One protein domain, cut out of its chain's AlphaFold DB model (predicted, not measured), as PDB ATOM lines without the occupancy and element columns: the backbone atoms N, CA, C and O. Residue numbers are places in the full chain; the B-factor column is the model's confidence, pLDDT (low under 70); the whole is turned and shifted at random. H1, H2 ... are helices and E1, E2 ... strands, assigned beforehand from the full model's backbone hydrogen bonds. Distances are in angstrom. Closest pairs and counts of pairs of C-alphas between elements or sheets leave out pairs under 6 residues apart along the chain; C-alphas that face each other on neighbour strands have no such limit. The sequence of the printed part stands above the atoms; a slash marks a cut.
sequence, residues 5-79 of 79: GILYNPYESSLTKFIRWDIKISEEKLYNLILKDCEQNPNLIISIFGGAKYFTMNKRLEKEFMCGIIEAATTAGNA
ATOM      1  N   GLY A   5     114.891   8.353  49.816       84.81
ATOM      2  CA  GLY A   5     115.575   9.607  50.114       84.81
ATOM      3  C   GLY A   5     114.833  10.461  51.140       84.81
ATOM      4  O   GLY A   5     113.766  10.090  51.630       84.81
ATOM      5  N   ILE A   6     115.426  11.611  51.454       85.25
ATOM      6  CA  ILE A   6     114.841  12.643  52.312       85.25
ATOM      7  C   ILE A   6     114.560  13.863  51.434       85.25
ATOM      8  O   ILE A   6     115.449  14.318  50.711       85.25
ATOM      9  N   LEU A   7     113.329  14.365  51.473       83.69
ATOM     10  CA  LEU A   7     112.950  15.647  50.894       83.69
ATOM     11  C   LEU A   7     113.235  16.739  51.920       83.69
ATOM     12  O   LEU A   7     112.791  16.667  53.064       83.69
ATOM     13  N   TYR A   8     113.985  17.748  51.491       81.25
ATOM     14  CA  TYR A   8     114.183  18.962  52.263       81.25
ATOM     15  C   TYR A   8     113.144  19.994  51.830       81.25
ATOM     16  O   TYR A   8     113.111  20.384  50.661       81.25
ATOM     17  N   ASN A   9     112.312  20.429  52.771       80.12
ATOM     18  CA  ASN A   9     111.375  21.524  52.579       80.12
ATOM     19  C   ASN A   9     111.809  22.688  53.485       80.12
ATOM     20  O   ASN A   9     111.740  22.547  54.703       80.12
ATOM     21  N   PRO A  10     112.249  23.837  52.935       80.44
ATOM     22  CA  PRO A  10     112.717  24.964  53.747       80.44
ATOM     23  C   PRO A  10     111.610  25.611  54.598       80.44
ATOM     24  O   PRO A  10     111.914  26.446  55.446       80.44
ATOM     25  N   TYR A  11     110.343  25.247  54.375       79.94
ATOM     26  CA  TYR A  11     109.183  25.750  55.111       79.94
ATOM     27  C   TYR A  11     108.660  24.776  56.178       79.94
ATOM     28  O   TYR A  11     107.734  25.127  56.906       79.94
ATOM     29  N   GLU A  12     109.238  23.577  56.293       76.88
ATOM     30  CA  GLU A  12     108.876  22.595  57.317       76.88
ATOM     31  C   GLU A  12     110.062  22.305  58.237       76.88
ATOM     32  O   GLU A  12     111.217  22.265  57.819       76.88
ATOM     33  N   SER A  13     109.773  22.105  59.523       72.50
ATOM     34  CA  SER A  13     110.788  21.760  60.523       72.50
ATOM     35  C   SER A  13     111.156  20.274  60.514       72.50
ATOM     36  O   SER A  13     112.190  19.902  61.072       72.50
ATOM     37  N   SER A  14     110.335  19.419  59.901       79.81
ATOM     38  CA  SER A  14     110.528  17.972  59.861       79.81
ATOM     39  C   SER A  14     111.074  17.500  58.510       79.81
ATOM     40  O   SER A  14     110.785  18.048  57.450       79.81
ATOM     41  N   LEU A  15     111.901  16.453  58.552       83.62
ATOM     42  CA  LEU A  15     112.427  15.799  57.358       83.62
ATOM     43  C   LEU A  15     111.388  14.818  56.806       83.62
ATOM     44  O   LEU A  15     111.027  13.853  57.482       83.62
ATOM     45  N   THR A  16     110.953  15.011  55.563       86.25
ATOM     46  CA  THR A  16     110.010  14.095  54.909       86.25
ATOM     47  C   THR A  16     110.761  12.971  54.197       86.25
ATOM     48  O   THR A  16     111.603  13.217  53.332       86.25
ATOM     49  N   LYS A  17     110.458  11.711  54.518       87.31
ATOM     50  CA  LYS A  17     110.999  10.544  53.802       87.31
ATOM     51  C   LYS A  17     110.148  10.238  52.570       87.31
ATOM     52  O   LYS A  17     108.928  10.355  52.616       87.31
ATOM     53  N   PHE A  18     110.777   9.799  51.484       89.94
ATOM     54  CA  PHE A  18     110.066   9.332  50.291       89.94
ATOM     55  C   PHE A  18     110.678   8.047  49.738       89.94
ATOM     56  O   PHE A  18     111.879   7.794  49.872       89.94
ATOM     57  N   ILE A  19     109.839   7.251  49.074       88.94
ATOM     58  CA  ILE A  19     110.229   6.017  48.396       88.94
ATOM     59  C   ILE A  19     109.554   5.935  47.028       88.94
ATOM     60  O   ILE A  19     108.359   6.187  46.892       88.94
ATOM     61  N   ARG A  20     110.320   5.560  46.002       89.62
ATOM     62  CA  ARG A  20     109.760   5.127  44.719       89.62
ATOM     63  C   ARG A  20     109.561   3.618  44.775       89.62
ATOM     64  O   ARG A  20     110.529   2.873  44.919       89.62
ATOM     65  N   TRP A  21     108.314   3.184  44.648       87.00
ATOM     66  CA  TRP A  21     107.927   1.782  44.775       87.00
ATOM     67  C   TRP A  21     107.545   1.175  43.421       87.00
ATOM     68  O   TRP A  21     106.973   1.858  42.573       87.00
ATOM     69  N   ASP A  22     107.872  -0.101  43.217       91.00
ATOM     70  CA  ASP A  22     107.410  -0.881  42.065       91.00
ATOM     71  C   ASP A  22     106.133  -1.629  42.460       91.00
ATOM     72  O   ASP A  22     106.110  -2.336  43.466       91.00
ATOM     73  N   ILE A  23     105.084  -1.498  41.646       89.69
ATOM     74  CA  ILE A  23     103.769  -2.115  41.868       89.69
ATOM     75  C   ILE A  23     103.823  -3.647  41.988       89.69
ATOM     76  O   ILE A  23     102.918  -4.251  42.552       89.69
ATOM     77  N   LYS A  24     104.883  -4.293  41.489       92.69
ATOM     78  CA  LYS A  24     105.075  -5.748  41.606       92.69
ATOM     79  C   LYS A  24     105.519  -6.196  42.999       92.69
ATOM     80  O   LYS A  24     105.510  -7.394  43.280       92.69
ATOM     81  N   ILE A  25     105.974  -5.279  43.851       88.38
ATOM     82  CA  ILE A  25     106.431  -5.614  45.199       88.38
ATOM     83  C   ILE A  25     105.224  -5.646  46.141       88.38
ATOM     84  O   ILE A  25     104.433  -4.709  46.181       88.38
ATOM     85  N   SER A  26     105.126  -6.719  46.930       91.75
ATOM     86  CA  SER A  26     104.038  -6.977  47.881       91.75
ATOM     87  C   SER A  26     103.778  -5.812  48.842       91.75
ATOM     88  O   SER A  26     104.710  -5.333  49.495       91.75
ATOM     89  N   GLU A  27     102.508  -5.460  49.018       90.19
ATOM     90  CA  GLU A  27     102.035  -4.414  49.938       90.19
ATOM     91  C   GLU A  27     102.479  -4.647  51.387       90.19
ATOM     92  O   GLU A  27     102.837  -3.699  52.078       90.19
ATOM     93  N   GLU A  28     102.578  -5.904  51.828       93.06
ATOM     94  CA  GLU A  28     103.056  -6.267  53.169       93.06
ATOM     95  C   GLU A  28     104.453  -5.697  53.473       93.06
ATOM     96  O   GLU A  28     104.733  -5.232  54.578       93.06
ATOM     97  N   LYS A  29     105.341  -5.661  52.471       89.00
ATOM     98  CA  LYS A  29     106.680  -5.078  52.636       89.00
ATOM     99  C   LYS A  29     106.619  -3.563  52.796       89.00
ATOM    100  O   LYS A  29     107.431  -3.016  53.536       89.00
ATOM    101  N   LEU A  30     105.683  -2.902  52.112       88.25
ATOM    102  CA  LEU A  30     105.460  -1.464  52.243       88.25
ATOM    103  C   LEU A  30     104.850  -1.137  53.610       88.25
ATOM    104  O   LEU A  30     105.337  -0.241  54.289       88.25
ATOM    105  N   TYR A  31     103.857  -1.909  54.043       89.81
ATOM    106  CA  TYR A  31     103.248  -1.781  55.364       89.81
ATOM    107  C   TYR A  31     104.288  -1.917  56.483       89.81
ATOM    108  O   TYR A  31     104.437  -1.017  57.306       89.81
ATOM    109  N   ASN A  32     105.098  -2.978  56.441       89.56
ATOM    110  CA  ASN A  32     106.175  -3.197  57.406       89.56
ATOM    111  C   ASN A  32     107.252  -2.101  57.364       89.56
ATOM    112  O   ASN A  32     107.917  -1.854  58.367       89.56
ATOM    113  N   LEU A  33     107.465  -1.460  56.211       88.12
ATOM    114  CA  LEU A  33     108.384  -0.330  56.097       88.12
ATOM    115  C   LEU A  33     107.809   0.929  56.754       88.12
ATOM    116  O   LEU A  33     108.535   1.598  57.481       88.12
ATOM    117  N   ILE A  34     106.528   1.226  56.520       89.06
ATOM    118  CA  ILE A  34     105.836   2.378  57.114       89.06
ATOM    119  C   ILE A  34     105.790   2.232  58.638       89.06
ATOM    120  O   ILE A  34     106.183   3.154  59.345       89.06
ATOM    121  N   LEU A  35     105.397   1.059  59.145       90.00
ATOM    122  CA  LEU A  35     105.301   0.822  60.587       90.00
ATOM    123  C   LEU A  35     106.635   0.946  61.325       90.00
ATOM    124  O   LEU A  35     106.639   1.340  62.482       90.00
ATOM    125  N   LYS A  36     107.769   0.637  60.683       87.56
ATOM    126  CA  LYS A  36     109.095   0.818  61.305       87.56
ATOM    127  C   LYS A  36     109.410   2.271  61.641       87.56
ATOM    128  O   LYS A  36     110.227   2.513  62.522       87.56
ATOM    129  N   ASP A  37     108.813   3.204  60.908       83.81
ATOM    130  CA  ASP A  37     108.959   4.636  61.148       83.81
ATOM    131  C   ASP A  37     107.880   5.181  62.096       83.81
ATOM    132  O   ASP A  37     107.975   6.329  62.527       83.81
ATOM    133  N   CYS A  38     106.872   4.377  62.441       82.25
ATOM    134  CA  CYS A  38     105.896   4.719  63.462       82.25
ATOM    135  C   CYS A  38     106.428   4.298  64.838       82.25
ATOM    136  O   CYS A  38     106.866   3.167  65.029       82.25
ATOM    137  N   GLU A  39     106.353   5.192  65.825       81.62
ATOM    138  CA  GLU A  39     106.710   4.850  67.210       81.62
ATOM    139  C   GLU A  39     105.768   3.783  67.793       81.62
ATOM    140  O   GLU A  39     106.169   2.988  68.641       81.62
ATOM    141  N   GLN A  40     104.517   3.758  67.320       85.19
ATOM    142  CA  GLN A  40     103.465   2.822  67.713       85.19
ATOM    143  C   GLN A  40     102.593   2.468  66.503       85.19
ATOM    144  O   GLN A  40     102.545   3.211  65.521       85.19
ATOM    145  N   ASN A  41     101.876   1.345  66.571       89.12
ATOM    146  CA  ASN A  41     100.919   0.991  65.525       89.12
ATOM    147  C   ASN A  41      99.769   2.014  65.493       89.12
ATOM    148  O   ASN A  41      99.226   2.338  66.548       89.12
ATOM    149  N   PRO A  42      99.365   2.512  64.314       90.69
ATOM    150  CA  PRO A  42      98.268   3.462  64.216       90.69
ATOM    151  C   PRO A  42      96.931   2.802  64.579       90.69
ATOM    152  O   PRO A  42      96.565   1.771  64.017       90.69
ATOM    153  N   ASN A  43      96.170   3.447  65.462       92.12
ATOM    154  CA  ASN A  43      94.825   3.015  65.862       92.12
ATOM    155  C   ASN A  43      93.734   3.395  64.842       92.12
ATOM    156  O   ASN A  43      92.613   2.894  64.901       92.12
ATOM    157  N   LEU A  44      94.049   4.308  63.916       92.88
ATOM    158  CA  LEU A  44      93.130   4.834  62.912       92.88
ATOM    159  C   LEU A  44      93.878   5.133  61.610       92.88
ATOM    160  O   LEU A  44      94.966   5.703  61.621       92.88
ATOM    161  N   ILE A  45      93.255   4.799  60.478       92.25
ATOM    162  CA  ILE A  45      93.719   5.169  59.139       92.25
ATOM    163  C   ILE A  45      92.654   6.064  58.507       92.25
ATOM    164  O   ILE A  45      91.521   5.630  58.297       92.25
ATOM    165  N   ILE A  46      93.017   7.308  58.191       94.75
ATOM    166  CA  ILE A  46      92.142   8.260  57.497       94.75
ATOM    167  C   ILE A  46      92.583   8.337  56.037       94.75
ATOM    168  O   ILE A  46      93.729   8.673  55.746       94.75
ATOM    169  N   SER A  47      91.667   8.047  55.114       95.25
ATOM    170  CA  SER A  47      91.915   8.162  53.678       95.25
ATOM    171  C   SER A  47      91.002   9.223  53.072       95.25
ATOM    172  O   SER A  47      89.781   9.078  53.069       95.25
ATOM    173  N   ILE A  48      91.598  10.322  52.605       92.50
ATOM    174  CA  ILE A  48      90.882  11.459  52.021       92.50
ATOM    175  C   ILE A  48      91.020  11.374  50.500       92.50
ATOM    176  O   ILE A  48      92.119  11.502  49.963       92.50
ATOM    177  N   PHE A  49      89.897  11.181  49.807       93.75
ATOM    178  CA  PHE A  49      89.834  11.122  48.347       93.75
ATOM    179  C   PHE A  49      89.075  12.322  47.781       93.75
ATOM    180  O   PHE A  49      88.140  12.836  48.395       93.75
ATOM    181  N   GLY A  50      89.453  12.746  46.579       91.81
ATOM    182  CA  GLY A  50      88.827  13.859  45.875       91.81
ATOM    183  C   GLY A  50      89.164  13.848  44.387       91.81
ATOM    184  O   GLY A  50      89.876  12.973  43.895       91.81
ATOM    185  N   GLY A  51      88.633  14.824  43.652       92.44
ATOM    186  CA  GLY A  51      88.966  15.005  42.240       92.44
ATOM    187  C   GLY A  51      90.357  15.612  42.046       92.44
ATOM    188  O   GLY A  51      90.820  16.395  42.866       92.44
ATOM    189  N   ALA A  52      90.999  15.318  40.912       88.94
ATOM    190  CA  ALA A  52      92.296  15.910  40.549       88.94
ATOM    191  C   ALA A  52      92.225  17.420  40.236       88.94
ATOM    192  O   ALA A  52      93.252  18.085  40.130       88.94
ATOM    193  N   LYS A  53      91.017  17.961  40.031       94.56
ATOM    194  CA  LYS A  53      90.799  19.383  39.756       94.56
ATOM    195  C   LYS A  53      90.669  20.157  41.059       94.56
ATOM    196  O   LYS A  53      90.037  19.685  42.001       94.56
ATOM    197  N   TYR A  54      91.186  21.383  41.059       91.75
ATOM    198  CA  TYR A  54      90.960  22.324  42.147       91.75
ATOM    199  C   TYR A  54      89.463  22.550  42.359       91.75
ATOM    200  O   TYR A  54      88.711  22.780  41.408       91.75
ATOM    201  N   PHE A  55      89.053  22.512  43.619       92.56
ATOM    202  CA  PHE A  55      87.736  22.931  44.067       92.56
ATOM    203  C   PHE A  55      87.915  23.886  45.243       92.56
ATOM    204  O   PHE A  55      88.929  23.848  45.940       92.56
ATOM    205  N   THR A  56      86.940  24.761  45.447       92.06
ATOM    206  CA  THR A  56      86.923  25.674  46.585       92.06
ATOM    207  C   THR A  56      85.813  25.268  47.536       92.06
ATOM    208  O   THR A  56      84.726  24.855  47.128       92.06
ATOM    209  N   MET A  57      86.096  25.384  48.828       93.31
ATOM    210  CA  MET A  57      85.088  25.295  49.873       93.31
ATOM    211  C   MET A  57      84.736  26.702  50.339       93.31
ATOM    212  O   MET A  57      85.532  27.634  50.228       93.31
ATOM    213  N   ASN A  58      83.530  26.871  50.879       97.12
ATOM    214  CA  ASN A  58      83.257  28.082  51.641       97.12
ATOM    215  C   ASN A  58      84.045  28.040  52.966       97.12
ATOM    216  O   ASN A  58      84.325  26.965  53.495       97.12
ATOM    217  N   LYS A  59      84.359  29.217  53.523       97.06
ATOM    218  CA  LYS A  59      85.207  29.349  54.724       97.06
ATOM    219  C   LYS A  59      84.703  28.548  55.926       97.06
ATOM    220  O   LYS A  59      85.502  28.064  56.718       97.06
ATOM    221  N   ARG A  60      83.378  28.431  56.088       97.19
ATOM    222  CA  ARG A  60      82.787  27.658  57.185       97.19
ATOM    223  C   ARG A  60      83.085  26.173  56.997       97.19
ATOM    224  O   ARG A  60      83.597  25.551  57.912       97.19
ATOM    225  N   LEU A  61      82.798  25.632  55.817       96.56
ATOM    226  CA  LEU A  61      83.008  24.220  55.511       96.56
ATOM    227  C   LEU A  61      84.487  23.831  55.593       96.56
ATOM    228  O   LEU A  61      84.805  22.796  56.162       96.56
ATOM    229  N   GLU A  62      85.377  24.679  55.080       96.50
ATOM    230  CA  GLU A  62      86.825  24.478  55.175       96.50
ATOM    231  C   GLU A  62      87.281  24.368  56.636       96.50
ATOM    232  O   GLU A  62      87.989  23.429  56.995       96.50
ATOM    233  N   LYS A  63      86.816  25.284  57.496       97.62
ATOM    234  CA  LYS A  63      87.134  25.271  58.927       97.62
ATOM    235  C   LYS A  63      86.635  24.000  59.613       97.62
ATOM    236  O   LYS A  63      87.419  23.340  60.285       97.62
ATOM    237  N   GLU A  64      85.358  23.663  59.443       97.75
ATOM    238  CA  GLU A  64      84.766  22.479  60.084       97.75
ATOM    239  C   GLU A  64      85.453  21.188  59.618       97.75
ATOM    240  O   GLU A  64      85.731  20.306  60.427       97.75
ATOM    241  N   PHE A  65      85.793  21.097  58.327       95.88
ATOM    242  CA  PHE A  65      86.520  19.954  57.780       95.88
ATOM    243  C   PHE A  65      87.914  19.812  58.403       95.88
ATOM    244  O   PHE A  65      88.265  18.732  58.875       95.88
ATOM    245  N   MET A  66      88.697  20.897  58.458       96.50
ATOM    246  CA  MET A  66      90.030  20.868  59.070       96.50
ATOM    247  C   MET A  66      89.969  20.515  60.561       96.50
ATOM    248  O   MET A  66      90.730  19.656  61.005       96.50
ATOM    249  N   CYS A  67      89.057  21.132  61.320       97.56
ATOM    250  CA  CYS A  67      88.879  20.844  62.745       97.56
ATOM    251  C   CYS A  67      88.538  19.369  62.977       97.56
ATOM    252  O   CYS A  67      89.235  18.704  63.740       97.56
ATOM    253  N   GLY A  68      87.547  18.829  62.260       97.00
ATOM    254  CA  GLY A  68      87.120  17.442  62.442       97.00
ATOM    255  C   GLY A  68      88.219  16.418  62.143       97.00
ATOM    256  O   GLY A  68      88.368  15.446  62.883       97.00
ATOM    257  N   ILE A  69      89.029  16.636  61.100       97.19
ATOM    258  CA  ILE A  69      90.139  15.727  60.761       97.19
ATOM    259  C   ILE A  69      91.231  15.759  61.836       97.19
ATOM    260  O   ILE A  69      91.711  14.702  62.252       97.19
ATOM    261  N   ILE A  70      91.608  16.953  62.304       96.75
ATOM    262  CA  ILE A  70      92.642  17.108  63.336       96.75
ATOM    263  C   ILE A  70      92.172  16.502  64.661       96.75
ATOM    264  O   ILE A  70      92.927  15.764  65.296       96.75
ATOM    265  N   GLU A  71      90.929  16.766  65.066       97.25
ATOM    266  CA  GLU A  71      90.350  16.228  66.300       97.25
ATOM    267  C   GLU A  71      90.273  14.700  66.269       97.25
ATOM    268  O   GLU A  71      90.701  14.049  67.226       97.25
ATOM    269  N   ALA A  72      89.803  14.114  65.163       95.94
ATOM    270  CA  ALA A  72      89.728  12.664  65.008       95.94
ATOM    271  C   ALA A  72      91.114  12.002  65.085       95.94
ATOM    272  O   ALA A  72      91.294  11.038  65.832       95.94
ATOM    273  N   ALA A  73      92.104  12.538  64.363       94.69
ATOM    274  CA  ALA A  73      93.465  12.002  64.361       94.69
ATOM    275  C   ALA A  73      94.139  12.130  65.738       94.69
ATOM    276  O   ALA A  73      94.750  11.176  66.219       94.69
ATOM    277  N   THR A  74      93.981  13.282  66.397       94.44
ATOM    278  CA  THR A  74      94.558  13.537  67.727       94.44
ATOM    279  C   THR A  74      93.923  12.645  68.788       94.44
ATOM    280  O   THR A  74      94.618  12.107  69.646       94.44
ATOM    281  N   THR A  75      92.606  12.449  68.725       95.88
ATOM    282  CA  THR A  75      91.886  11.603  69.684       95.88
ATOM    283  C   THR A  75      92.286  10.140  69.527       95.88
ATOM    284  O   THR A  75      92.583   9.481  70.518       95.88
ATOM    285  N   ALA A  76      92.355   9.639  68.290       93.75
ATOM    286  CA  ALA A  76      92.731   8.253  68.021       93.75
ATOM    287  C   ALA A  76      94.203   7.944  68.346       93.75
ATOM    288  O   ALA A  76      94.513   6.824  68.746       93.75
ATOM    289  N   GLY A  77      95.108   8.915  68.178       86.25
ATOM    290  CA  GLY A  77      96.527   8.761  68.516       86.25
ATOM    291  C   GLY A  77      96.830   8.769  70.018       86.25
ATOM    292  O   GLY A  77      97.900   8.320  70.412       86.25
ATOM    293  N   ASN A  78      95.901   9.260  70.846       83.12
ATOM    294  CA  ASN A  78      96.016   9.280  72.309       83.12
ATOM    295  C   ASN A  78      95.225   8.152  73.003       83.12
ATOM    296  O   ASN A  78      95.207   8.106  74.234       83.12
ATOM    297  N   ALA A  79      94.520   7.315  72.235       63.88
ATOM    298  CA  ALA A  79      93.723   6.190  72.729       63.88
ATOM    299  C   ALA A  79      94.588   4.938  72.931       63.88
ATOM    300  O   ALA A  79      94.362   4.246  73.948       63.88
TER     301      ALA A  79
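Overview. This is residues 5 to 79 of the 79 residues of the protein "Hypothetical protein" of Rotaria sordida (UniProt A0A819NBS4). A small hairpin, E1 and E2, and helix H1 make one side of an open, loose model; a long winding link, residues 38 to 58, leads to the long helix H2, which folds back toward the link's first half. The 75 printed residues hold E1, E2, H1 and H2 in this order, the strands antiparallel. The class is mostly helix, though under half of the residues are in named elements. The radius of gyration of the C-alphas is 16.1 A, and the spans are 41 by 34 by 29 A.

Along the chain. E1, residues 5 to 7, begins at C-alpha 5 (115.575, 9.607, 50.114). E2 is residues 16 to 19. H1, residues 27 to 37, is 16.0 A long. H2, residues 59 to 77, is 27.2 A long and ends at C-alpha 77 (96.527, 8.761, 68.516).

Arrangement. E1 and E2 form an antiparallel hairpin at 139 degrees, with N 7 and O 16 2.8 A apart, within hydrogen-bond range. H1 and H2 are apart. Every O i to N i+4 pair is within range in H2, 6 of 7 in H1.

Size, cuts and confidence. The C-alphas of Lys 24 and Arg 60, the two farthest apart, are 43.1 A apart. The printed part has no cut. The link H1 to H2 is long. Residue 79 has pLDDT under 70.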